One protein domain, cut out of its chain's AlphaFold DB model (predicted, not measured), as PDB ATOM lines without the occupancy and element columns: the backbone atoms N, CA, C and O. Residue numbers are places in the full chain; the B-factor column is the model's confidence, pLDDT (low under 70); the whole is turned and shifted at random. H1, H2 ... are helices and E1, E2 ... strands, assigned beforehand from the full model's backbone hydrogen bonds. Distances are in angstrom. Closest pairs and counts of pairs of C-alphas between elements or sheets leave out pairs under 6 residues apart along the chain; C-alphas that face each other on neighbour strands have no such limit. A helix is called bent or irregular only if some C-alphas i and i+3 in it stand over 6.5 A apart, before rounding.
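This is residues 104 to 224 and 278 to 304 of the 646 residues of an uncharacterized protein of Trichoderma harzianum (UniProt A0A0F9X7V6). A small, strongly twisted sheet of three strands, E2 E1 E3, has helix H1 and arm H3b of the bent helix H3 over one face. The other arm, H3a, continues past the sheet to pack on H2, while the small hairpin E4 E5 adjoins E3 through E4 and strand E6 lies apart from the sheet. The printed part has 148 residues, with three named helices and six named strands in the order E1 E2 H1 H2 E3 E4 E5 E6 H3; both sheets are antiparallel and the class is mixed, helices and strands. The whole is compact, with a radius of gyration of the C-alphas of 15.7 A and spans of 50 by 35 by 28 A.

In the larger sheet the inner strand is E1, residues 107 to 113, and the edge strands are E2, residues 119 to 126, and E3, residues 163 to 168. E1 and E2 form a hairpin, with N 110 and O 123 2.9 A apart, within hydrogen-bond range; E2 bends by 66 degrees at residue 122. E1 and E3 are antiparallel, with N 109 and O 166 2.8 A apart, within hydrogen-bond range. H1, residues 130 to 138, is on the sheet at a height of 8.3 A, only just over E1 and E3, with 3 C-alphas on each; its closest C-alphas to E3 are those of Glu 134 and Val 164, 6.2 A apart. H3, residues 278 to 302, was assigned as one helix by its hydrogen bonds but is bent: C-alphas 289 and 292 are 7.3 A apart, and its arms stand at a steep tilt of 58 degrees. H3b, residues 292 to 302, lies over E2 on the same face as H1, at a height of 8.4 A; its closest C-alphas to E2 are those of Glu 295 and Thr 123, 5.5 A apart. These are two layers, helices on one face of a sheet. E2, H1, H2, residues 151 to 157, and E3 make a split strand-helix-strand unit, two strands running the same way with E1 between them, and its crossover is right-handed. H3a, residues 278 to 289, only grazes the sheet and is irregular, with C-alphas 279 and 282 6.6 A apart. It touches H2 with residues 283 to 287 alone, the closest C-alphas being those of Lys 283 and Cys 157, 5.2 A apart, at a steep tilt of 55 degrees, opposite ways. E4, residues 182 to 184, and E5, residues 193 to 195, form a hairpin, with N 184 and O 193 2.8 A apart, within hydrogen-bond range. The closest C-alphas of E3 and E4 are those of Ser 168 and Ala 183, 4.5 A apart. E6, residues 202 to 207, pairs with no named strand. Every O i to N i+4 pair is within hydrogen-bond range in H1 and H2, against 6 of 8 in H3a and 6 of 7 in H3b.

E1 begins at C-alpha 107 (31.066, -87.554, 15.036) and is 18.1 A long; E2 is 19.4 A, E3 15.0 A and E6 16.2 A. H3a is 17.5 A long, and H3b, 15.5 A, ends at C-alpha 302 (34.546, -81.399, 25.240).

The C-alphas of Ser 174 and Ala 224, 51.6 A apart, are the two farthest apart. Residues 225 to 277 are not printed, and C-alphas 224 and 278 stand 21.0 A apart across the cut. Of the links that are printed whole, H1 to H2 and E3 to E4 are long. The mean pLDDT of the printed part is 75.8; 35 residues are under 70, among them residues 169 to 179 and 185 to 192.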
ATOM      1  N   GLU A 104      24.893 -94.370  15.411       48.50
ATOM      2  CA  GLU A 104      24.610 -93.781  14.102       48.50
ATOM      3  C   GLU A 104      24.750 -92.238  14.133       48.50
ATOM      4  O   GLU A 104      24.420 -91.559  13.164       48.50
ATOM      5  N   CYS A 105      25.240 -91.671  15.244       52.28
ATOM      6  CA  CYS A 105      25.452 -90.258  15.472       52.28
ATOM      7  C   CYS A 105      26.655 -89.728  14.683       52.28
ATOM      8  O   CYS A 105      27.710 -90.355  14.554       52.28
ATOM      9  N   CYS A 106      26.491 -88.506  14.180       61.41
ATOM     10  CA  CYS A 106      27.551 -87.762  13.523       61.41
ATOM     11  C   CYS A 106      28.665 -87.443  14.529       61.41
ATOM     12  O   CYS A 106      28.439 -86.744  15.517       61.41
ATOM     13  N   ALA A 107      29.885 -87.898  14.247       74.31
ATOM     14  CA  ALA A 107      31.066 -87.554  15.036       74.31
ATOM     15  C   ALA A 107      32.040 -86.728  14.194       74.31
ATOM     16  O   ALA A 107      32.155 -86.929  12.991       74.31
ATOM     17  N   SER A 108      32.773 -85.803  14.798       78.94
ATOM     18  CA  SER A 108      33.771 -84.993  14.095       78.94
ATOM     19  C   SER A 108      35.177 -85.534  14.366       78.94
ATOM     20  O   SER A 108      35.522 -85.877  15.495       78.94
ATOM     21  N   SER A 109      36.009 -85.626  13.330       80.25
ATOM     22  CA  SER A 109      37.410 -86.051  13.427       80.25
ATOM     23  C   SER A 109      38.345 -84.841  13.486       80.25
ATOM     24  O   SER A 109      38.222 -83.892  12.706       80.25
ATOM     25  N   PHE A 110      39.304 -84.876  14.411       83.38
ATOM     26  CA  PHE A 110      40.199 -83.757  14.708       83.38
ATOM     27  C   PHE A 110      41.662 -84.185  14.675       83.38
ATOM     28  O   PHE A 110      42.011 -85.301  15.073       83.38
ATOM     29  N   GLY A 111      42.542 -83.283  14.236       85.38
ATOM     30  CA  GLY A 111      43.977 -83.543  14.237       85.38
ATOM     31  C   GLY A 111      44.800 -82.552  13.422       85.38
ATOM     32  O   GLY A 111      44.518 -81.352  13.398       85.38
ATOM     33  N   TRP A 112      45.858 -83.053  12.785       86.25
ATOM     34  CA  TRP A 112      46.827 -82.245  12.047       86.25
ATOM     35  C   TRP A 112      46.640 -82.389  10.543       86.25
ATOM     36  O   TRP A 112      46.544 -83.495  10.011       86.25
ATOM     37  N   ARG A 113      46.666 -81.258   9.841       84.44
ATOM     38  CA  ARG A 113      46.675 -81.220   8.381       84.44
ATOM     39  C   ARG A 113      48.108 -80.993   7.899       84.44
ATOM     40  O   ARG A 113      48.590 -79.867   7.905       84.44
ATOM     41  N   ASN A 114      48.803 -82.067   7.522       82.88
ATOM     42  CA  ASN A 114      50.206 -82.007   7.090       82.88
ATOM     43  C   ASN A 114      50.349 -81.512   5.640       82.88
ATOM     44  O   ASN A 114      51.314 -80.820   5.323       82.88
ATOM     45  N   SER A 115      49.384 -81.849   4.782       79.44
ATOM     46  CA  SER A 115      49.282 -81.399   3.390       79.44
ATOM     47  C   SER A 115      47.804 -81.242   2.996       79.44
ATOM     48  O   SER A 115      46.900 -81.412   3.816       79.44
ATOM     49  N   THR A 116      47.517 -80.913   1.736       73.56
ATOM     50  CA  THR A 116      46.137 -80.853   1.225       73.56
ATOM     51  C   THR A 116      45.430 -82.206   1.291       73.56
ATOM     52  O   THR A 116      44.221 -82.211   1.520       73.56
ATOM     53  N   LEU A 117      46.185 -83.301   1.135       75.62
ATOM     54  CA  LEU A 117      45.715 -84.691   1.145       75.62
ATOM     55  C   LEU A 117      46.307 -85.539   2.290       75.62
ATOM     56  O   LEU A 117      45.752 -86.587   2.603       75.62
ATOM     57  N   ASP A 118      47.385 -85.082   2.939       79.94
ATOM     58  CA  ASP A 118      48.002 -85.797   4.064       79.94
ATOM     59  C   ASP A 118      47.439 -85.285   5.388       79.94
ATOM     60  O   ASP A 118      47.668 -84.138   5.794       79.94
ATOM     61  N   VAL A 119      46.720 -86.164   6.073       84.19
ATOM     62  CA  VAL A 119      45.962 -85.847   7.277       84.19
ATOM     63  C   VAL A 119      46.335 -86.822   8.391       84.19
ATOM     64  O   VAL A 119      46.442 -88.023   8.166       84.19
ATOM     65  N   PHE A 120      46.528 -86.301   9.601       86.38
ATOM     66  CA  PHE A 120      46.806 -87.085  10.799       86.38
ATOM     67  C   PHE A 120      45.664 -86.917  11.798       86.38
ATOM     68  O   PHE A 120      45.515 -85.853  12.399       86.38
ATOM     69  N   VAL A 121      44.867 -87.966  11.987       84.94
ATOM     70  CA  VAL A 121      43.739 -87.961  12.924       84.94
ATOM     71  C   VAL A 121      44.248 -88.248  14.336       84.94
ATOM     72  O   VAL A 121      44.884 -89.268  14.577       84.94
ATOM     73  N   VAL A 122      43.967 -87.343  15.274       83.50
ATOM     74  CA  VAL A 122      44.342 -87.480  16.690       83.50
ATOM     75  C   VAL A 122      43.204 -88.124  17.475       83.50
ATOM     76  O   VAL A 122      43.418 -89.123  18.159       83.50
ATOM     77  N   THR A 123      41.995 -87.569  17.365       83.56
ATOM     78  CA  THR A 123      40.813 -87.996  18.125       83.56
ATOM     79  C   THR A 123      39.534 -87.793  17.311       83.56
ATOM     80  O   THR A 123      39.507 -87.009  16.360       83.56
ATOM     81  N   ILE A 124      38.482 -88.513  17.691       82.00
ATOM     82  CA  ILE A 124      37.126 -88.381  17.161       82.00
ATOM     83  C   ILE A 124      36.257 -87.961  18.348       82.00
ATOM     84  O   ILE A 124      36.347 -88.583  19.405       82.00
ATOM     85  N   LEU A 125      35.488 -86.881  18.200       79.50
ATOM     86  CA  LEU A 125      34.574 -86.389  19.235       79.50
ATOM     87  C   LEU A 125      33.134 -86.522  18.739       79.50
ATOM     88  O   LEU A 125      32.824 -86.103  17.621       79.50
ATOM     89  N   GLU A 126      32.277 -87.091  19.573       76.75
ATOM     90  CA  GLU A 126      30.858 -87.328  19.296       76.75
ATOM     91  C   GLU A 126      30.008 -86.116  19.702       76.75
ATOM     92  O   GLU A 126      30.335 -85.425  20.666       76.75
ATOM     93  N   ASP A 127      28.942 -85.851  18.937       67.38
ATOM     94  CA  ASP A 127      27.926 -84.819  19.211       67.38
ATOM     95  C   ASP A 127      28.483 -83.395  19.436       67.38
ATOM     96  O   ASP A 127      28.096 -82.662  20.350       67.38
ATOM     97  N   VAL A 128      29.439 -82.978  18.591       69.94
ATOM     98  CA  VAL A 128      29.991 -81.614  18.625       69.94
ATOM     99  C   VAL A 128      29.940 -80.947  17.254       69.94
ATOM    100  O   VAL A 128      30.402 -81.509  16.257       69.94
ATOM    101  N   ASP A 129      29.447 -79.704  17.222       75.00
ATOM    102  CA  ASP A 129      29.484 -78.856  16.030       75.00
ATOM    103  C   ASP A 129      30.934 -78.528  15.633       75.00
ATOM    104  O   ASP A 129      31.679 -77.861  16.364       75.00
ATOM    105  N   ALA A 130      31.318 -78.993  14.443       74.81
ATOM    106  CA  ALA A 130      32.638 -78.826  13.848       74.81
ATOM    107  C   ALA A 130      33.099 -77.359  13.814       74.81
ATOM    108  O   ALA A 130      34.255 -77.070  14.133       74.81
ATOM    109  N   HIS A 131      32.204 -76.422  13.486       77.81
ATOM    110  CA  HIS A 131      32.557 -75.007  13.331       77.81
ATOM    111  C   HIS A 131      32.908 -74.357  14.671       77.81
ATOM    112  O   HIS A 131      33.878 -73.600  14.776       77.81
ATOM    113  N   ASN A 132      32.149 -74.692  15.716       79.56
ATOM    114  CA  ASN A 132      32.392 -74.195  17.063       79.56
ATOM    115  C   ASN A 132      33.740 -74.708  17.600       79.56
ATOM    116  O   ASN A 132      34.553 -73.946  18.129       79.56
ATOM    117  N   VAL A 133      34.039 -75.993  17.391       76.50
ATOM    118  CA  VAL A 133      35.329 -76.564  17.805       76.50
ATOM    119  C   VAL A 133      36.485 -75.959  17.018       76.50
ATOM    120  O   VAL A 133      37.514 -75.643  17.615       76.50
ATOM    121  N   GLU A 134      36.335 -75.730  15.710       81.81
ATOM    122  CA  GLU A 134      37.382 -75.085  14.915       81.81
ATOM    123  C   GLU A 134      37.710 -73.679  15.432       81.81
ATOM    124  O   GLU A 134      38.884 -73.321  15.575       81.81
ATOM    125  N   PHE A 135      36.689 -72.898  15.789       81.25
ATOM    126  CA  PHE A 135      36.874 -71.593  16.416       81.25
ATOM    127  C   PHE A 135      37.628 -71.700  17.753       81.25
ATOM    128  O   PHE A 135      38.566 -70.937  18.016       81.25
ATOM    129  N   HIS A 136      37.282 -72.678  18.593       79.62
ATOM    130  CA  HIS A 136      37.942 -72.908  19.882       79.62
ATOM    131  C   HIS A 136      39.388 -73.426  19.759       79.62
ATOM    132  O   HIS A 136      40.239 -73.074  20.585       79.62
ATOM    133  N   LEU A 137      39.692 -74.201  18.715       81.31
ATOM    134  CA  LEU A 137      41.043 -74.665  18.395       81.31
ATOM    135  C   LEU A 137      41.919 -73.527  17.859       81.31
ATOM    136  O   LEU A 137      43.040 -73.353  18.338       81.31
ATOM    137  N   ARG A 138      41.399 -72.699  16.942       81.19
ATOM    138  CA  ARG A 138      42.112 -71.524  16.403       81.19
ATOM    139  C   ARG A 138      42.350 -70.447  17.460       81.19
ATOM    140  O   ARG A 138      43.415 -69.842  17.494       81.19
ATOM    141  N   SER A 139      41.382 -70.227  18.351       76.00
ATOM    142  CA  SER A 139      41.508 -69.271  19.461       76.00
ATOM    143  C   SER A 139      42.359 -69.789  20.630       76.00
ATOM    144  O   SER A 139      42.615 -69.046  21.577       76.00
ATOM    145  N   GLY A 140      42.775 -71.064  20.614       72.88
ATOM    146  CA  GLY A 140      43.561 -71.694  21.682       72.88
ATOM    147  C   GLY A 140      42.825 -71.829  23.023       72.88
ATOM    148  O   GLY A 140      43.413 -72.251  24.021       72.88
ATOM    149  N   THR A 141      41.535 -71.490  23.065       74.00
ATOM    150  CA  THR A 141      40.702 -71.528  24.276       74.00
ATOM    151  C   THR A 141      40.425 -72.953  24.738       74.00
ATOM    152  O   THR A 141      40.268 -73.193  25.935       74.00
ATOM    153  N   PHE A 142      40.467 -73.900  23.805       73.50
ATOM    154  CA  PHE A 142      40.249 -75.317  24.045       73.50
ATOM    155  C   PHE A 142      41.285 -75.932  25.019       73.50
ATOM    156  O   PHE A 142      40.932 -76.730  25.883       73.50
ATOM    157  N   PHE A 143      42.553 -75.496  24.967       73.31
ATOM    158  CA  PHE A 143      43.630 -75.978  25.853       73.31
ATOM    159  C   PHE A 143      43.900 -75.068  27.065       73.31
ATOM    160  O   PHE A 143      44.843 -75.307  27.819       73.31
ATOM    161  N   ARG A 144      43.084 -74.028  27.298       68.69
ATOM    162  CA  ARG A 144      43.308 -73.026  28.365       68.69
ATOM    163  C   ARG A 144      43.279 -73.612  29.781       68.69
ATOM    164  O   ARG A 144      43.850 -73.034  30.701       68.69
ATOM    165  N   SER A 145      42.597 -74.736  29.953       63.56
ATOM    166  CA  SER A 145      42.474 -75.469  31.215       63.56
ATOM    167  C   SER A 145      43.498 -76.605  31.360       63.56
ATOM    168  O   SER A 145      43.515 -77.281  32.391       63.56
ATOM    169  N   GLY A 146      44.305 -76.847  30.320       65.00
ATOM    170  CA  GLY A 146      45.312 -77.895  30.304       65.00
ATOM    171  C   GLY A 146      46.412 -77.646  31.341       65.00
ATOM    172  O   GLY A 146      46.632 -76.508  31.764       65.00
ATOM    173  N   PRO A 147      47.128 -78.700  31.764       65.44
ATOM    174  CA  PRO A 147      48.156 -78.592  32.796       65.44
ATOM    175  C   PRO A 147      49.357 -77.723  32.381       65.44
ATOM    176  O   PRO A 147      50.045 -77.199  33.257       65.44
ATOM    177  N   HIS A 148      49.603 -77.564  31.076       75.19
ATOM    178  CA  HIS A 148      50.750 -76.849  30.511       75.19
ATOM    179  C   HIS A 148      50.348 -76.074  29.243       75.19
ATOM    180  O   HIS A 148      49.307 -76.344  28.644       75.19
ATOM    181  N   SER A 149      51.171 -75.109  28.815       76.00
ATOM    182  CA  SER A 149      50.887 -74.303  27.621       76.00
ATOM    183  C   SER A 149      50.908 -75.148  26.331       76.00
ATOM    184  O   SER A 149      51.717 -76.075  26.208       76.00
ATOM    185  N   PRO A 150      50.051 -74.833  25.341       77.38
ATOM    186  CA  PRO A 150      49.991 -75.581  24.085       77.38
ATOM    187  C   PRO A 150      51.075 -75.171  23.072       77.38
ATOM    188  O   PRO A 150      51.285 -75.883  22.097       77.38
ATOM    189  N   SER A 151      51.807 -74.070  23.292       79.50
ATOM    190  CA  SER A 151      52.831 -73.566  22.355       79.50
ATOM    191  C   SER A 151      53.873 -74.622  21.991       79.50
ATOM    192  O   SER A 151      54.184 -74.828  20.823       79.50
ATOM    193  N   ARG A 152      54.342 -75.381  22.987       77.25
ATOM    194  CA  ARG A 152      55.348 -76.424  22.776       77.25
ATOM    195  C   ARG A 152      54.845 -77.586  21.914       77.25
ATOM    196  O   ARG A 152      55.648 -78.222  21.234       77.25
ATOM    197  N   ILE A 153      53.540 -77.859  21.946       82.38
ATOM    198  CA  ILE A 153      52.882 -78.886  21.127       82.38
ATOM    199  C   ILE A 153      52.963 -78.475  19.659       82.38
ATOM    200  O   ILE A 153      53.421 -79.251  18.819       82.38
ATOM    201  N   TYR A 154      52.567 -77.234  19.382       84.56
ATOM    202  CA  TYR A 154      52.560 -76.626  18.057       84.56
ATOM    203  C   TYR A 154      53.965 -76.548  17.452       84.56
ATOM    204  O   TYR A 154      54.174 -77.004  16.327       84.56
ATOM    205  N   ASP A 155      54.959 -76.124  18.238       83.94
ATOM    206  CA  ASP A 155      56.359 -76.065  17.804       83.94
ATOM    207  C   ASP A 155      56.910 -77.444  17.394       83.94
ATOM    208  O   ASP A 155      57.578 -77.581  16.368       83.94
ATOM    209  N   LEU A 156      56.643 -78.482  18.197       80.69
ATOM    210  CA  LEU A 156      57.183 -79.831  17.977       80.69
ATOM    211  C   LEU A 156      56.438 -80.610  16.887       80.69
ATOM    212  O   LEU A 156      57.059 -81.412  16.183       80.69
ATOM    213  N   CYS A 157      55.131 -80.378  16.742       81.38
ATOM    214  CA  CYS A 157      54.317 -80.945  15.664       81.38
ATOM    215  C   CYS A 157      54.467 -80.157  14.350       81.38
ATOM    216  O   CYS A 157      54.118 -80.674  13.289       81.38
ATOM    217  N   GLY A 158      55.035 -78.945  14.410       78.56
ATOM    218  CA  GLY A 158      55.376 -78.103  13.267       78.56
ATOM    219  C   GLY A 158      54.189 -77.380  12.631       78.56
ATOM    220  O   GLY A 158      54.259 -77.106  11.432       78.56
ATOM    221  N   HIS A 159      53.136 -77.106  13.407       82.50
ATOM    222  CA  HIS A 159      51.864 -76.514  12.968       82.50
ATOM    223  C   HIS A 159      51.388 -75.450  13.951       82.50
ATOM    224  O   HIS A 159      51.607 -75.599  15.145       82.50
ATOM    225  N   SER A 160      50.702 -74.410  13.472       76.50
ATOM    226  CA  SER A 160      50.205 -73.297  14.301       76.50
ATOM    227  C   SER A 160      48.910 -73.605  15.061       76.50
ATOM    228  O   SER A 160      48.658 -73.008  16.105       76.50
ATOM    229  N   SER A 161      48.088 -74.524  14.552       80.75
ATOM    230  CA  SER A 161      46.820 -74.934  15.160       80.75
ATOM    231  C   SER A 161      46.421 -76.339  14.712       80.75
ATOM    232  O   SER A 161      46.870 -76.823  13.673       80.75
ATOM    233  N   MET A 162      45.552 -76.989  15.486       84.00
ATOM    234  CA  MET A 162      44.825 -78.177  15.030       84.00
ATOM    235  C   MET A 162      43.621 -77.785  14.176       84.00
ATOM    236  O   MET A 162      43.079 -76.688  14.324       84.00
ATOM    237  N   HIS A 163      43.185 -78.707  13.322       84.75
ATOM    238  CA  HIS A 163      42.065 -78.505  12.411       84.75
ATOM    239  C   HIS A 163      41.028 -79.618  12.539       84.75
ATOM    240  O   HIS A 163      41.338 -80.745  12.943       84.75
ATOM    241  N   VAL A 164      39.799 -79.286  12.152       82.00
ATOM    242  CA  VAL A 164      38.768 -80.282  11.865       82.00
ATOM    243  C   VAL A 164      39.115 -80.927  10.535       82.00
ATOM    244  O   VAL A 164      39.401 -80.242   9.552       82.00
ATOM    245  N   LEU A 165      39.178 -82.251  10.536       78.94
ATOM    246  CA  LEU A 165      39.652 -83.035   9.400       78.94
ATOM    247  C   LEU A 165      38.495 -83.611   8.589       78.94
ATOM    248  O   LEU A 165      38.648 -83.837   7.391       78.94
ATOM    249  N   GLY A 166      37.345 -83.810   9.229       77.50
ATOM    250  CA  GLY A 166      36.106 -84.203   8.579       77.50
ATOM    251  C   GLY A 166      35.127 -84.865   9.535       77.50
ATOM    252  O   GLY A 166      35.342 -84.857  10.747       77.50
ATOM    253  N   ILE A 167      34.054 -85.423   8.985       77.75
ATOM    254  CA  ILE A 167      32.906 -85.931   9.741       77.75
ATOM    255  C   ILE A 167      32.796 -87.450   9.545       77.75
ATOM    256  O   ILE A 167      33.048 -87.985   8.466       77.75
ATOM    257  N   SER A 168      32.420 -88.145  10.608       72.94
ATOM    258  CA  SER A 168      32.070 -89.556  10.648       72.94
ATOM    259  C   SER A 168      30.550 -89.712  10.630       72.94
ATOM    260  O   SER A 168      29.858 -88.977  11.331       72.94
ATOM    261  N   ASN A 169      30.041 -90.669   9.851       68.31
ATOM    262  CA  ASN A 169      28.618 -91.042   9.779       68.31
ATOM    263  C   ASN A 169      27.648 -89.898   9.402       68.31
ATOM    264  O   ASN A 169      26.498 -89.880   9.823       68.31
ATOM    265  N   ALA A 170      28.079 -88.956   8.554       62.38
ATOM    266  CA  ALA A 170      27.198 -87.902   8.044       62.38
ATOM    267  C   ALA A 170      26.099 -88.457   7.111       62.38
ATOM    268  O   ALA A 170      26.398 -89.163   6.142       62.38
ATOM    269  N   ALA A 171      24.842 -88.068   7.357       53.81
ATOM    270  CA  ALA A 171      23.670 -88.478   6.572       53.81
ATOM    271  C   ALA A 171      23.668 -87.952   5.118       53.81
ATOM    272  O   ALA A 171      23.034 -88.546   4.247       53.81
ATOM    273  N   SER A 172      24.396 -86.867   4.820       52.22
ATOM    274  CA  SER A 172      24.523 -86.299   3.471       52.22
ATOM    275  C   SER A 172      25.956 -85.827   3.177       52.22
ATOM    276  O   SER A 172      26.522 -84.988   3.872       52.22
ATOM    277  N   GLN A 173      26.567 -86.366   2.114       53.53
ATOM    278  CA  GLN A 173      27.926 -86.007   1.660       53.53
ATOM    279  C   GLN A 173      27.983 -84.675   0.884       53.53
ATOM    280  O   GLN A 173      29.063 -84.191   0.563       53.53
ATOM    281  N   SER A 174      26.830 -84.084   0.563       47.78
ATOM    282  CA  SER A 174      26.687 -82.928  -0.331       47.78
ATOM    283  C   SER A 174      26.858 -81.558   0.341       47.78
ATOM    284  O   SER A 174      26.992 -80.566  -0.370       47.78
ATOM    285  N   ALA A 175      26.878 -81.486   1.676       48.59
ATOM    286  CA  ALA A 175      27.053 -80.242   2.441       48.59
ATOM    287  C   ALA A 175      28.451 -80.103   3.079       48.59
ATOM    288  O   ALA A 175      28.684 -79.203   3.884       48.59
ATOM    289  N   VAL A 176      29.369 -81.014   2.753       60.44
ATOM    290  CA  VAL A 176      30.676 -81.135   3.402       60.44
ATOM    291  C   VAL A 176      31.771 -80.611   2.477       60.44
ATOM    292  O   VAL A 176      31.772 -80.906   1.282       60.44
ATOM    293  N   ASP A 177      32.718 -79.849   3.030       63.59
ATOM    294  CA  ASP A 177      33.869 -79.339   2.287       63.59
ATOM    295  C   ASP A 177      34.563 -80.475   1.510       63.59
ATOM    296  O   ASP A 177      34.949 -81.485   2.105       63.59
ATOM    297  N   PRO A 178      34.849 -80.317   0.203       63.38
ATOM    298  CA  PRO A 178      35.414 -81.387  -0.627       63.38
ATOM    299  C   PRO A 178      36.849 -81.781  -0.232       63.38
ATOM    300  O   PRO A 178      37.451 -82.649  -0.859       63.38
ATOM    301  N   SER A 179      37.439 -81.108   0.762       66.12
ATOM    302  CA  SER A 179      38.748 -81.450   1.330       66.12
ATOM    303  C   SER A 179      38.685 -82.178   2.674       66.12
ATOM    304  O   SER A 179      39.740 -82.506   3.211       66.12
ATOM    305  N   TRP A 180      37.485 -82.412   3.211       74.25
ATOM    306  CA  TRP A 180      37.290 -83.145   4.455       74.25
ATOM    307  C   TRP A 180      37.230 -84.651   4.215       74.25
ATOM    308  O   TRP A 180      36.750 -85.143   3.193       74.25
ATOM    309  N   VAL A 181      37.728 -85.386   5.201       76.50
ATOM    310  CA  VAL A 181      37.751 -86.842   5.221       76.50
ATOM    311  C   VAL A 181      36.429 -87.344   5.803       76.50
ATOM    312  O   VAL A 181      36.121 -87.075   6.959       76.50
ATOM    313  N   CYS A 182      35.646 -88.074   5.011       74.19
ATOM    314  CA  CYS A 182      34.383 -88.655   5.456       74.19
ATOM    315  C   CYS A 182      34.591 -90.121   5.841       74.19
ATOM    316  O   CYS A 182      34.819 -90.967   4.969       74.19
ATOM    317  N   ALA A 183      34.510 -90.422   7.135       75.31
ATOM    318  CA  ALA A 183      34.583 -91.787   7.644       75.31
ATOM    319  C   ALA A 183      33.172 -92.383   7.773       75.31
ATOM    320  O   ALA A 183      32.253 -91.737   8.268       75.31
ATOM    321  N   LYS A 184      32.986 -93.620   7.319       71.94
ATOM    322  CA  LYS A 184      31.785 -94.418   7.565       71.94
ATOM    323  C   LYS A 184      32.194 -95.634   8.377       71.94
ATOM    324  O   LYS A 184      32.949 -96.485   7.895       71.94
ATOM    325  N   THR A 185      31.727 -95.706   9.614       67.56
ATOM    326  CA  THR A 185      31.846 -96.912  10.433       67.56
ATOM    327  C   THR A 185      30.598 -97.756  10.195       67.56
ATOM    328  O   THR A 185      29.483 -97.249  10.171       67.56
ATOM    329  N   SER A 186      30.777 -99.049   9.924       61.53
ATOM    330  CA  SER A 186      29.663 -99.989   9.746       61.53
ATOM    331  C   SER A 186      29.850-101.135  10.720       61.53
ATOM    332  O   SER A 186      30.982-101.575  10.922       61.53
ATOM    333  N   THR A 187      28.755-101.630  11.288       56.53
ATOM    334  CA  THR A 187      28.749-102.721  12.277       56.53
ATOM    335  C   THR A 187      29.410-104.006  11.760       56.53
ATOM    336  O   THR A 187      29.973-104.763  12.541       56.53
ATOM    337  N   ASN A 188      29.436-104.215  10.439       52.81
ATOM    338  CA  ASN A 188      30.009-105.404   9.797       52.81
ATOM    339  C   ASN A 188      31.490-105.274   9.382       52.81
ATOM    340  O   ASN A 188      32.060-106.237   8.871       52.81
ATOM    341  N   SER A 189      32.135-104.113   9.562       56.62
ATOM    342  CA  SER A 189      33.532-103.892   9.152       56.62
ATOM    343  C   SER A 189      34.413-103.506  10.337       56.62
ATOM    344  O   SER A 189      34.170-102.501  10.996       56.62
ATOM    345  N   ARG A 190      35.513-104.245  10.549       57.75
ATOM    346  CA  ARG A 190      36.527-103.928  11.580       57.75
ATOM    347  C   ARG A 190      37.284-102.620  11.336       57.75
ATOM    348  O   ARG A 190      37.941-102.133  12.253       57.75
ATOM    349  N   TYR A 191      37.234-102.083  10.119       65.75
ATOM    350  CA  TYR A 191      37.951-100.871   9.733       65.75
ATOM    351  C   TYR A 191      36.973 -99.817   9.198       65.75
ATOM    352  O   TYR A 191      36.042-100.177   8.464       65.75
ATOM    353  N   PRO A 192      37.169 -98.527   9.536       69.38
ATOM    354  CA  PRO A 192      36.348 -97.454   8.994       69.38
ATOM    355  C   PRO A 192      36.573 -97.342   7.484       69.38
ATOM    356  O   PRO A 192      37.715 -97.316   7.020       69.38
ATOM    357  N   ARG A 193      35.488 -97.247   6.711       71.12
ATOM    358  CA  ARG A 193      35.575 -96.923   5.284       71.12
ATOM    359  C   ARG A 193      35.763 -95.420   5.150       71.12
ATOM    360  O   ARG A 193      34.946 -94.650   5.644       71.12
ATOM    361  N   ILE A 194      36.843 -94.998   4.506       77.31
ATOM    362  CA  ILE A 194      37.188 -93.583   4.365       77.31
ATOM    363  C   ILE A 194      36.927 -93.155   2.926       77.31
ATOM    364  O   ILE A 194      37.362 -93.819   1.992       77.31
ATOM    365  N   SER A 195      36.239 -92.030   2.754       72.19
ATOM    366  CA  SER A 195      35.964 -91.413   1.457       72.19
ATOM    367  C   SER A 195      36.409 -89.949   1.466       72.19
ATOM    368  O   SER A 195      36.212 -89.233   2.448       72.19
ATOM    369  N   CYS A 196      37.046 -89.503   0.385       75.31
ATOM    370  CA  CYS A 196      37.460 -88.115   0.189       75.31
ATOM    371  C   CYS A 196      37.272 -87.750  -1.284       75.31
ATOM    372  O   CYS A 196      37.812 -88.424  -2.157       75.31
ATOM    373  N   ALA A 197      36.533 -86.673  -1.561       69.69
ATOM    374  CA  ALA A 197      36.168 -86.278  -2.925       69.69
ATOM    375  C   ALA A 197      37.375 -85.903  -3.812       69.69
ATOM    376  O   ALA A 197      37.275 -85.937  -5.035       69.69
ATOM    377  N   LYS A 198      38.522 -85.545  -3.211       71.00
ATOM    378  CA  LYS A 198      39.750 -85.132  -3.919       71.00
ATOM    379  C   LYS A 198      40.814 -86.229  -4.051       71.00
ATOM    380  O   LYS A 198      41.833 -85.985  -4.694       71.00
ATOM    381  N   ALA A 199      40.630 -87.397  -3.434       70.88
ATOM    382  CA  ALA A 199      41.650 -88.446  -3.391       70.88
ATOM    383  C   ALA A 199      41.335 -89.586  -4.372       70.88
ATOM    384  O   ALA A 199      40.247 -90.152  -4.342       70.88
ATOM    385  N   SER A 200      42.306 -89.952  -5.215       67.00
ATOM    386  CA  SER A 200      42.196 -91.074  -6.163       67.00
ATOM    387  C   SER A 200      42.552 -92.434  -5.554       67.00
ATOM    388  O   SER A 200      42.129 -93.466  -6.059       67.00
ATOM    389  N   SER A 201      43.329 -92.446  -4.471       75.44
ATOM    390  CA  SER A 201      43.665 -93.629  -3.673       75.44
ATOM    391  C   SER A 201      43.854 -93.202  -2.222       75.44
ATOM    392  O   SER A 201      44.247 -92.062  -1.957       75.44
ATOM    393  N   ILE A 202      43.541 -94.090  -1.280       77.94
ATOM    394  CA  ILE A 202      43.588 -93.781   0.151       77.94
ATOM    395  C   ILE A 202      44.512 -94.783   0.841       77.94
ATOM    396  O   ILE A 202      44.362 -95.994   0.704       77.94
ATOM    397  N   GLN A 203      45.477 -94.279   1.604       78.00
ATOM    398  CA  GLN A 203      46.353 -95.098   2.433       78.00
ATOM    399  C   GLN A 203      46.024 -94.849   3.901       78.00
ATOM    400  O   GLN A 203      46.216 -93.747   4.412       78.00
ATOM    401  N   LEU A 204      45.516 -95.876   4.575       78.69
ATOM    402  CA  LEU A 204      45.166 -95.831   5.985       78.69
ATOM    403  C   LEU A 204      46.298 -96.444   6.809       78.69
ATOM    404  O   LEU A 204      46.541 -97.646   6.738       78.69
ATOM    405  N   ILE A 205      46.976 -95.617   7.602       79.19
ATOM    406  CA  ILE A 205      48.026 -96.059   8.523       79.19
ATOM    407  C   ILE A 205      47.447 -96.091   9.936       79.19
ATOM    408  O   ILE A 205      47.124 -95.052  10.509       79.19
ATOM    409  N   LEU A 206      47.325 -97.290  10.493       79.62
ATOM    410  CA  LEU A 206      46.853 -97.532  11.852       79.62
ATOM    411  C   LEU A 206      48.050 -97.773  12.769       79.62
ATOM    412  O   LEU A 206      49.017 -98.420  12.367       79.62
ATOM    413  N   TYR A 207      47.995 -97.261  13.993       81.38
ATOM    414  CA  TYR A 207      49.070 -97.413  14.968       81.38
ATOM    415  C   TYR A 207      48.520 -97.479  16.393       81.38
ATOM    416  O   TYR A 207      47.485 -96.885  16.700       81.38
ATOM    417  N   ASP A 208      49.253 -98.160  17.270       79.38
ATOM    418  CA  ASP A 208      48.965 -98.186  18.702       79.38
ATOM    419  C   ASP A 208      49.528 -96.933  19.380       79.38
ATOM    420  O   ASP A 208      50.731 -96.653  19.303       79.38
ATOM    421  N   ARG A 209      48.661 -96.167  20.052       83.25
ATOM    422  CA  ARG A 209      49.041 -94.908  20.707       83.25
ATOM    423  C   ARG A 209      50.020 -95.170  21.865       83.25
ATOM    424  O   ARG A 209      49.693 -95.946  22.764       83.25
ATOM    425  N   PRO A 210      51.193 -94.514  21.898       84.25
ATOM    426  CA  PRO A 210      52.149 -94.691  22.986       84.25
ATOM    427  C   PRO A 210      51.648 -94.022  24.272       84.25
ATOM    428  O   PRO A 210      51.156 -92.894  24.240       84.25
ATOM    429  N   HIS A 211      51.803 -94.690  25.421       83.12
ATOM    430  CA  HIS A 211      51.411 -94.116  26.707       83.12
ATOM    431  C   HIS A 211      52.567 -93.325  27.369       83.12
ATOM    432  O   HIS A 211      53.524 -93.926  27.876       83.12
ATOM    433  N   PRO A 212      52.461 -91.983  27.505       82.31
ATOM    434  CA  PRO A 212      53.555 -91.161  28.031       82.31
ATOM    435  C   PRO A 212      53.840 -91.365  29.528       82.31
ATOM    436  O   PRO A 212      54.991 -91.255  29.952       82.31
ATOM    437  N   LYS A 213      52.841 -91.728  30.351       79.44
ATOM    438  CA  LYS A 213      53.066 -92.035  31.782       79.44
ATOM    439  C   LYS A 213      53.949 -93.271  31.978       79.44
ATOM    440  O   LYS A 213      54.706 -93.319  32.941       79.44
ATOM    441  N   GLY A 214      53.881 -94.227  31.050       77.50
ATOM    442  CA  GLY A 214      54.762 -95.394  31.002       77.50
ATOM    443  C   GLY A 214      56.096 -95.139  30.293       77.50
ATOM    444  O   GLY A 214      56.818 -96.095  30.035       77.50
ATOM    445  N   MET A 215      56.417 -93.884  29.940       76.62
ATOM    446  CA  MET A 215      57.584 -93.507  29.126       76.62
ATOM    447  C   MET A 215      57.672 -94.251  27.784       76.62
ATOM    448  O   MET A 215      58.764 -94.447  27.250       76.62
ATOM    449  N   GLN A 216      56.531 -94.660  27.224       81.94
ATOM    450  CA  GLN A 216      56.476 -95.244  25.889       81.94
ATOM    451  C   GLN A 216      56.526 -94.120  24.858       81.94
ATOM    452  O   GLN A 216      55.777 -93.149  24.960       81.94
ATOM    453  N   TYR A 217      57.407 -94.248  23.871       83.31
ATOM    454  CA  TYR A 217      57.493 -93.323  22.751       83.31
ATOM    455  C   TYR A 217      58.143 -93.992  21.546       83.31
ATOM    456  O   TYR A 217      58.942 -94.920  21.677       83.31
ATOM    457  N   ILE A 218      57.820 -93.483  20.365       83.19
ATOM    458  CA  ILE A 218      58.441 -93.856  19.102       83.19
ATOM    459  C   ILE A 218      59.559 -92.858  18.809       83.19
ATOM    460  O   ILE A 218      59.412 -91.646  18.992       83.19
ATOM    461  N   SER A 219      60.698 -93.365  18.351       79.81
ATOM    462  CA  SER A 219      61.855 -92.558  17.978       79.81
ATOM    463  C   SER A 219      62.484 -93.097  16.706       79.81
ATOM    464  O   SER A 219      62.551 -94.303  16.503       79.81
ATOM    465  N   LEU A 220      62.986 -92.188  15.870       78.31
ATOM    466  CA  LEU A 220      63.750 -92.539  14.670       78.31
ATOM    467  C   LEU A 220      65.158 -93.034  14.996       78.31
ATOM    468  O   LEU A 220      65.767 -93.740  14.202       78.31
ATOM    469  N   ASN A 221      65.671 -92.649  16.165       72.94
ATOM    470  CA  ASN A 221      66.992 -93.031  16.637       72.94
ATOM    471  C   ASN A 221      66.872 -93.888  17.902       72.94
ATOM    472  O   ASN A 221      66.000 -93.608  18.736       72.94
ATOM    473  N   PRO A 222      67.759 -94.879  18.095       68.94
ATOM    474  CA  PRO A 222      67.816 -95.629  19.342       68.94
ATOM    475  C   PRO A 222      68.114 -94.698  20.523       68.94
ATOM    476  O   PRO A 222      68.722 -93.633  20.369       68.94
ATOM    477  N   ILE A 223      67.688 -95.097  21.722       69.31
ATOM    478  CA  ILE A 223      67.915 -94.307  22.930       69.31
ATOM    479  C   ILE A 223      69.417 -94.232  23.248       69.31
ATOM    480  O   ILE A 223      70.075 -95.236  23.513       69.31
ATOM    481  N   ALA A 224      69.985 -93.027  23.211       61.75
ATOM    482  CA  ALA A 224      71.380 -92.802  23.568       61.75
ATOM    483  C   ALA A 224      71.487 -92.498  25.071       61.75
ATOM    484  O   ALA A 224      71.145 -91.404  25.518       61.75
ATOM    485  N   ASP A 278      61.422 -87.175   4.296       77.00
ATOM    486  CA  ASP A 278      62.398 -87.378   5.381       77.00
ATOM    487  C   ASP A 278      62.365 -86.221   6.392       77.00
ATOM    488  O   ASP A 278      62.542 -86.428   7.589       77.00
ATOM    489  N   LYS A 279      62.092 -84.995   5.926       79.62
ATOM    490  CA  LYS A 279      61.914 -83.812   6.785       79.62
ATOM    491  C   LYS A 279      60.578 -83.816   7.537       79.62
ATOM    492  O   LYS A 279      60.490 -83.222   8.611       79.62
ATOM    493  N   ALA A 280      59.546 -84.461   6.990       81.38
ATOM    494  CA  ALA A 280      58.238 -84.595   7.628       81.38
ATOM    495  C   ALA A 280      58.211 -85.714   8.679       81.38
ATOM    496  O   ALA A 280      57.506 -85.596   9.678       81.38
ATOM    497  N   LEU A 281      59.014 -86.765   8.501       84.06
ATOM    498  CA  LEU A 281      59.012 -87.943   9.365       84.06
ATOM    499  C   LEU A 281      59.223 -87.626  10.866       84.06
ATOM    500  O   LEU A 281      58.426 -88.109  11.671       84.06
ATOM    501  N   PRO A 282      60.181 -86.770  11.286       84.50
ATOM    502  CA  PRO A 282      60.302 -86.372  12.691       84.50
ATOM    503  C   PRO A 282      59.049 -85.675  13.236       84.50
ATOM    504  O   PRO A 282      58.688 -85.883  14.392       84.50
ATOM    505  N   LYS A 283      58.365 -84.874  12.405       85.88
ATOM    506  CA  LYS A 283      57.123 -84.192  12.795       85.88
ATOM    507  C   LYS A 283      55.996 -85.197  13.006       85.88
ATOM    508  O   LYS A 283      55.300 -85.106  14.009       85.88
ATOM    509  N   ILE A 284      55.858 -86.180  12.115       86.69
ATOM    510  CA  ILE A 284      54.844 -87.240  12.226       86.69
ATOM    511  C   ILE A 284      55.099 -88.096  13.471       86.69
ATOM    512  O   ILE A 284      54.176 -88.357  14.236       86.69
ATOM    513  N   VAL A 285      56.352 -88.476  13.738       87.44
ATOM    514  CA  VAL A 285      56.707 -89.226  14.956       87.44
ATOM    515  C   VAL A 285      56.360 -88.433  16.217       87.44
ATOM    516  O   VAL A 285      55.825 -88.997  17.171       87.44
ATOM    517  N   ASN A 286      56.589 -87.117  16.220       87.81
ATOM    518  CA  ASN A 286      56.118 -86.264  17.308       87.81
ATOM    519  C   ASN A 286      54.583 -86.288  17.399       87.81
ATOM    520  O   ASN A 286      54.060 -86.555  18.473       87.81
ATOM    521  N   GLN A 287      53.850 -86.106  16.299       88.50
ATOM    522  CA  GLN A 287      52.378 -86.167  16.301       88.50
ATOM    523  C   GLN A 287      51.846 -87.489  16.889       88.50
ATOM    524  O   GLN A 287      50.917 -87.465  17.698       88.50
ATOM    525  N   VAL A 288      52.484 -88.623  16.576       88.00
ATOM    526  CA  VAL A 288      52.168 -89.936  17.168       88.00
ATOM    527  C   VAL A 288      52.423 -89.955  18.672       88.00
ATOM    528  O   VAL A 288      51.530 -90.333  19.432       88.00
ATOM    529  N   ASN A 289      53.593 -89.499  19.122       89.06
ATOM    530  CA  ASN A 289      53.953 -89.473  20.544       89.06
ATOM    531  C   ASN A 289      53.010 -88.610  21.392       89.06
ATOM    532  O   ASN A 289      52.756 -88.932  22.547       89.06
ATOM    533  N   TRP A 290      52.474 -87.536  20.814       86.19
ATOM    534  CA  TRP A 290      51.553 -86.625  21.491       86.19
ATOM    535  C   TRP A 290      50.085 -87.068  21.437       86.19
ATOM    536  O   TRP A 290      49.267 -86.541  22.189       86.19
ATOM    537  N   SER A 291      49.735 -88.024  20.569       87.94
ATOM    538  CA  SER A 291      48.337 -88.365  20.264       87.94
ATOM    539  C   SER A 291      47.500 -88.749  21.490       87.94
ATOM    540  O   SER A 291      46.368 -88.288  21.610       87.94
ATOM    541  N   TRP A 292      48.068 -89.510  22.433       87.81
ATOM    542  CA  TRP A 292      47.376 -89.936  23.656       87.81
ATOM    543  C   TRP A 292      47.080 -88.769  24.615       87.81
ATOM    544  O   TRP A 292      45.967 -88.633  25.117       87.81
ATOM    545  N   GLU A 293      48.064 -87.898  24.869       85.75
ATOM    546  CA  GLU A 293      47.885 -86.752  25.777       85.75
ATOM    547  C   GLU A 293      46.933 -85.709  25.188       85.75
ATOM    548  O   GLU A 293      46.143 -85.107  25.916       85.75
ATOM    549  N   LEU A 294      46.998 -85.517  23.870       85.69
ATOM    550  CA  LEU A 294      46.119 -84.612  23.142       85.69
ATOM    551  C   LEU A 294      44.674 -85.083  23.183       85.69
ATOM    552  O   LEU A 294      43.802 -84.298  23.538       85.69
ATOM    553  N   GLU A 295      44.421 -86.354  22.888       85.62
ATOM    554  CA  GLU A 295      43.085 -86.934  22.995       85.62
ATOM    555  C   GLU A 295      42.516 -86.785  24.406       85.62
ATOM    556  O   GLU A 295      41.405 -86.282  24.562       85.62
ATOM    557  N   GLN A 296      43.283 -87.147  25.438       84.00
ATOM    558  CA  GLN A 296      42.823 -87.028  26.820       84.00
ATOM    559  C   GLN A 296      42.514 -85.569  27.189       84.00
ATOM    560  O   GLN A 296      41.501 -85.290  27.833       84.00
ATOM    561  N   ALA A 297      43.360 -84.626  26.765       82.12
ATOM    562  CA  ALA A 297      43.108 -83.201  26.957       82.12
ATOM    563  C   ALA A 297      41.875 -82.720  26.176       82.12
ATOM    564  O   ALA A 297      41.180 -81.815  26.641       82.12
ATOM    565  N   MET A 298      41.588 -83.316  25.016       80.19
ATOM    566  CA  MET A 298      40.418 -82.998  24.205       80.19
ATOM    567  C   MET A 298      39.129 -83.528  24.805       80.19
ATOM    568  O   MET A 298      38.243 -82.729  25.098       80.19
ATOM    569  N   GLN A 299      39.068 -84.816  25.117       83.12
ATOM    570  CA  GLN A 299      37.915 -85.452  25.755       83.12
ATOM    571  C   GLN A 299      37.528 -84.769  27.075       83.12
ATOM    572  O   GLN A 299      36.356 -84.482  27.308       83.12
ATOM    573  N   GLN A 300      38.504 -84.393  27.911       81.12
ATOM    574  CA  GLN A 300      38.233 -83.685  29.172       81.12
ATOM    575  C   GLN A 300      37.635 -82.282  28.986       81.12
ATOM    576  O   GLN A 300      36.979 -81.765  29.895       81.12
ATOM    577  N   ASN A 301      37.888 -81.637  27.847       78.69
ATOM    578  CA  ASN A 301      37.429 -80.278  27.571       78.69
ATOM    579  C   ASN A 301      36.179 -80.218  26.689       78.69
ATOM    580  O   ASN A 301      35.536 -79.169  26.670       78.69
ATOM    581  N   VAL A 302      35.773 -81.325  26.055       76.44
ATOM    582  CA  VAL A 302      34.546 -81.399  25.240       76.44
ATOM    583  C   VAL A 302      33.307 -81.004  26.038       76.44
ATOM    584  O   VAL A 302      32.568 -80.116  25.620       76.44
ATOM    585  N   GLY A 303      33.135 -81.545  27.249       69.25
ATOM    586  CA  GLY A 303      31.983 -81.231  28.108       69.25
ATOM    587  C   GLY A 303      31.907 -79.771  28.585       69.25
ATOM    588  O   GLY A 303      30.953 -79.387  29.258       69.25
ATOM    589  N   ARG A 304      32.909 -78.938  28.272       68.56
ATOM    590  CA  ARG A 304      32.931 -77.502  28.595       68.56
ATOM    591  C   ARG A 304      32.528 -76.605  27.424       68.56
ATOM    592  O   ARG A 304      32.397 -75.403  27.635       68.56
TER     593      ARG A 304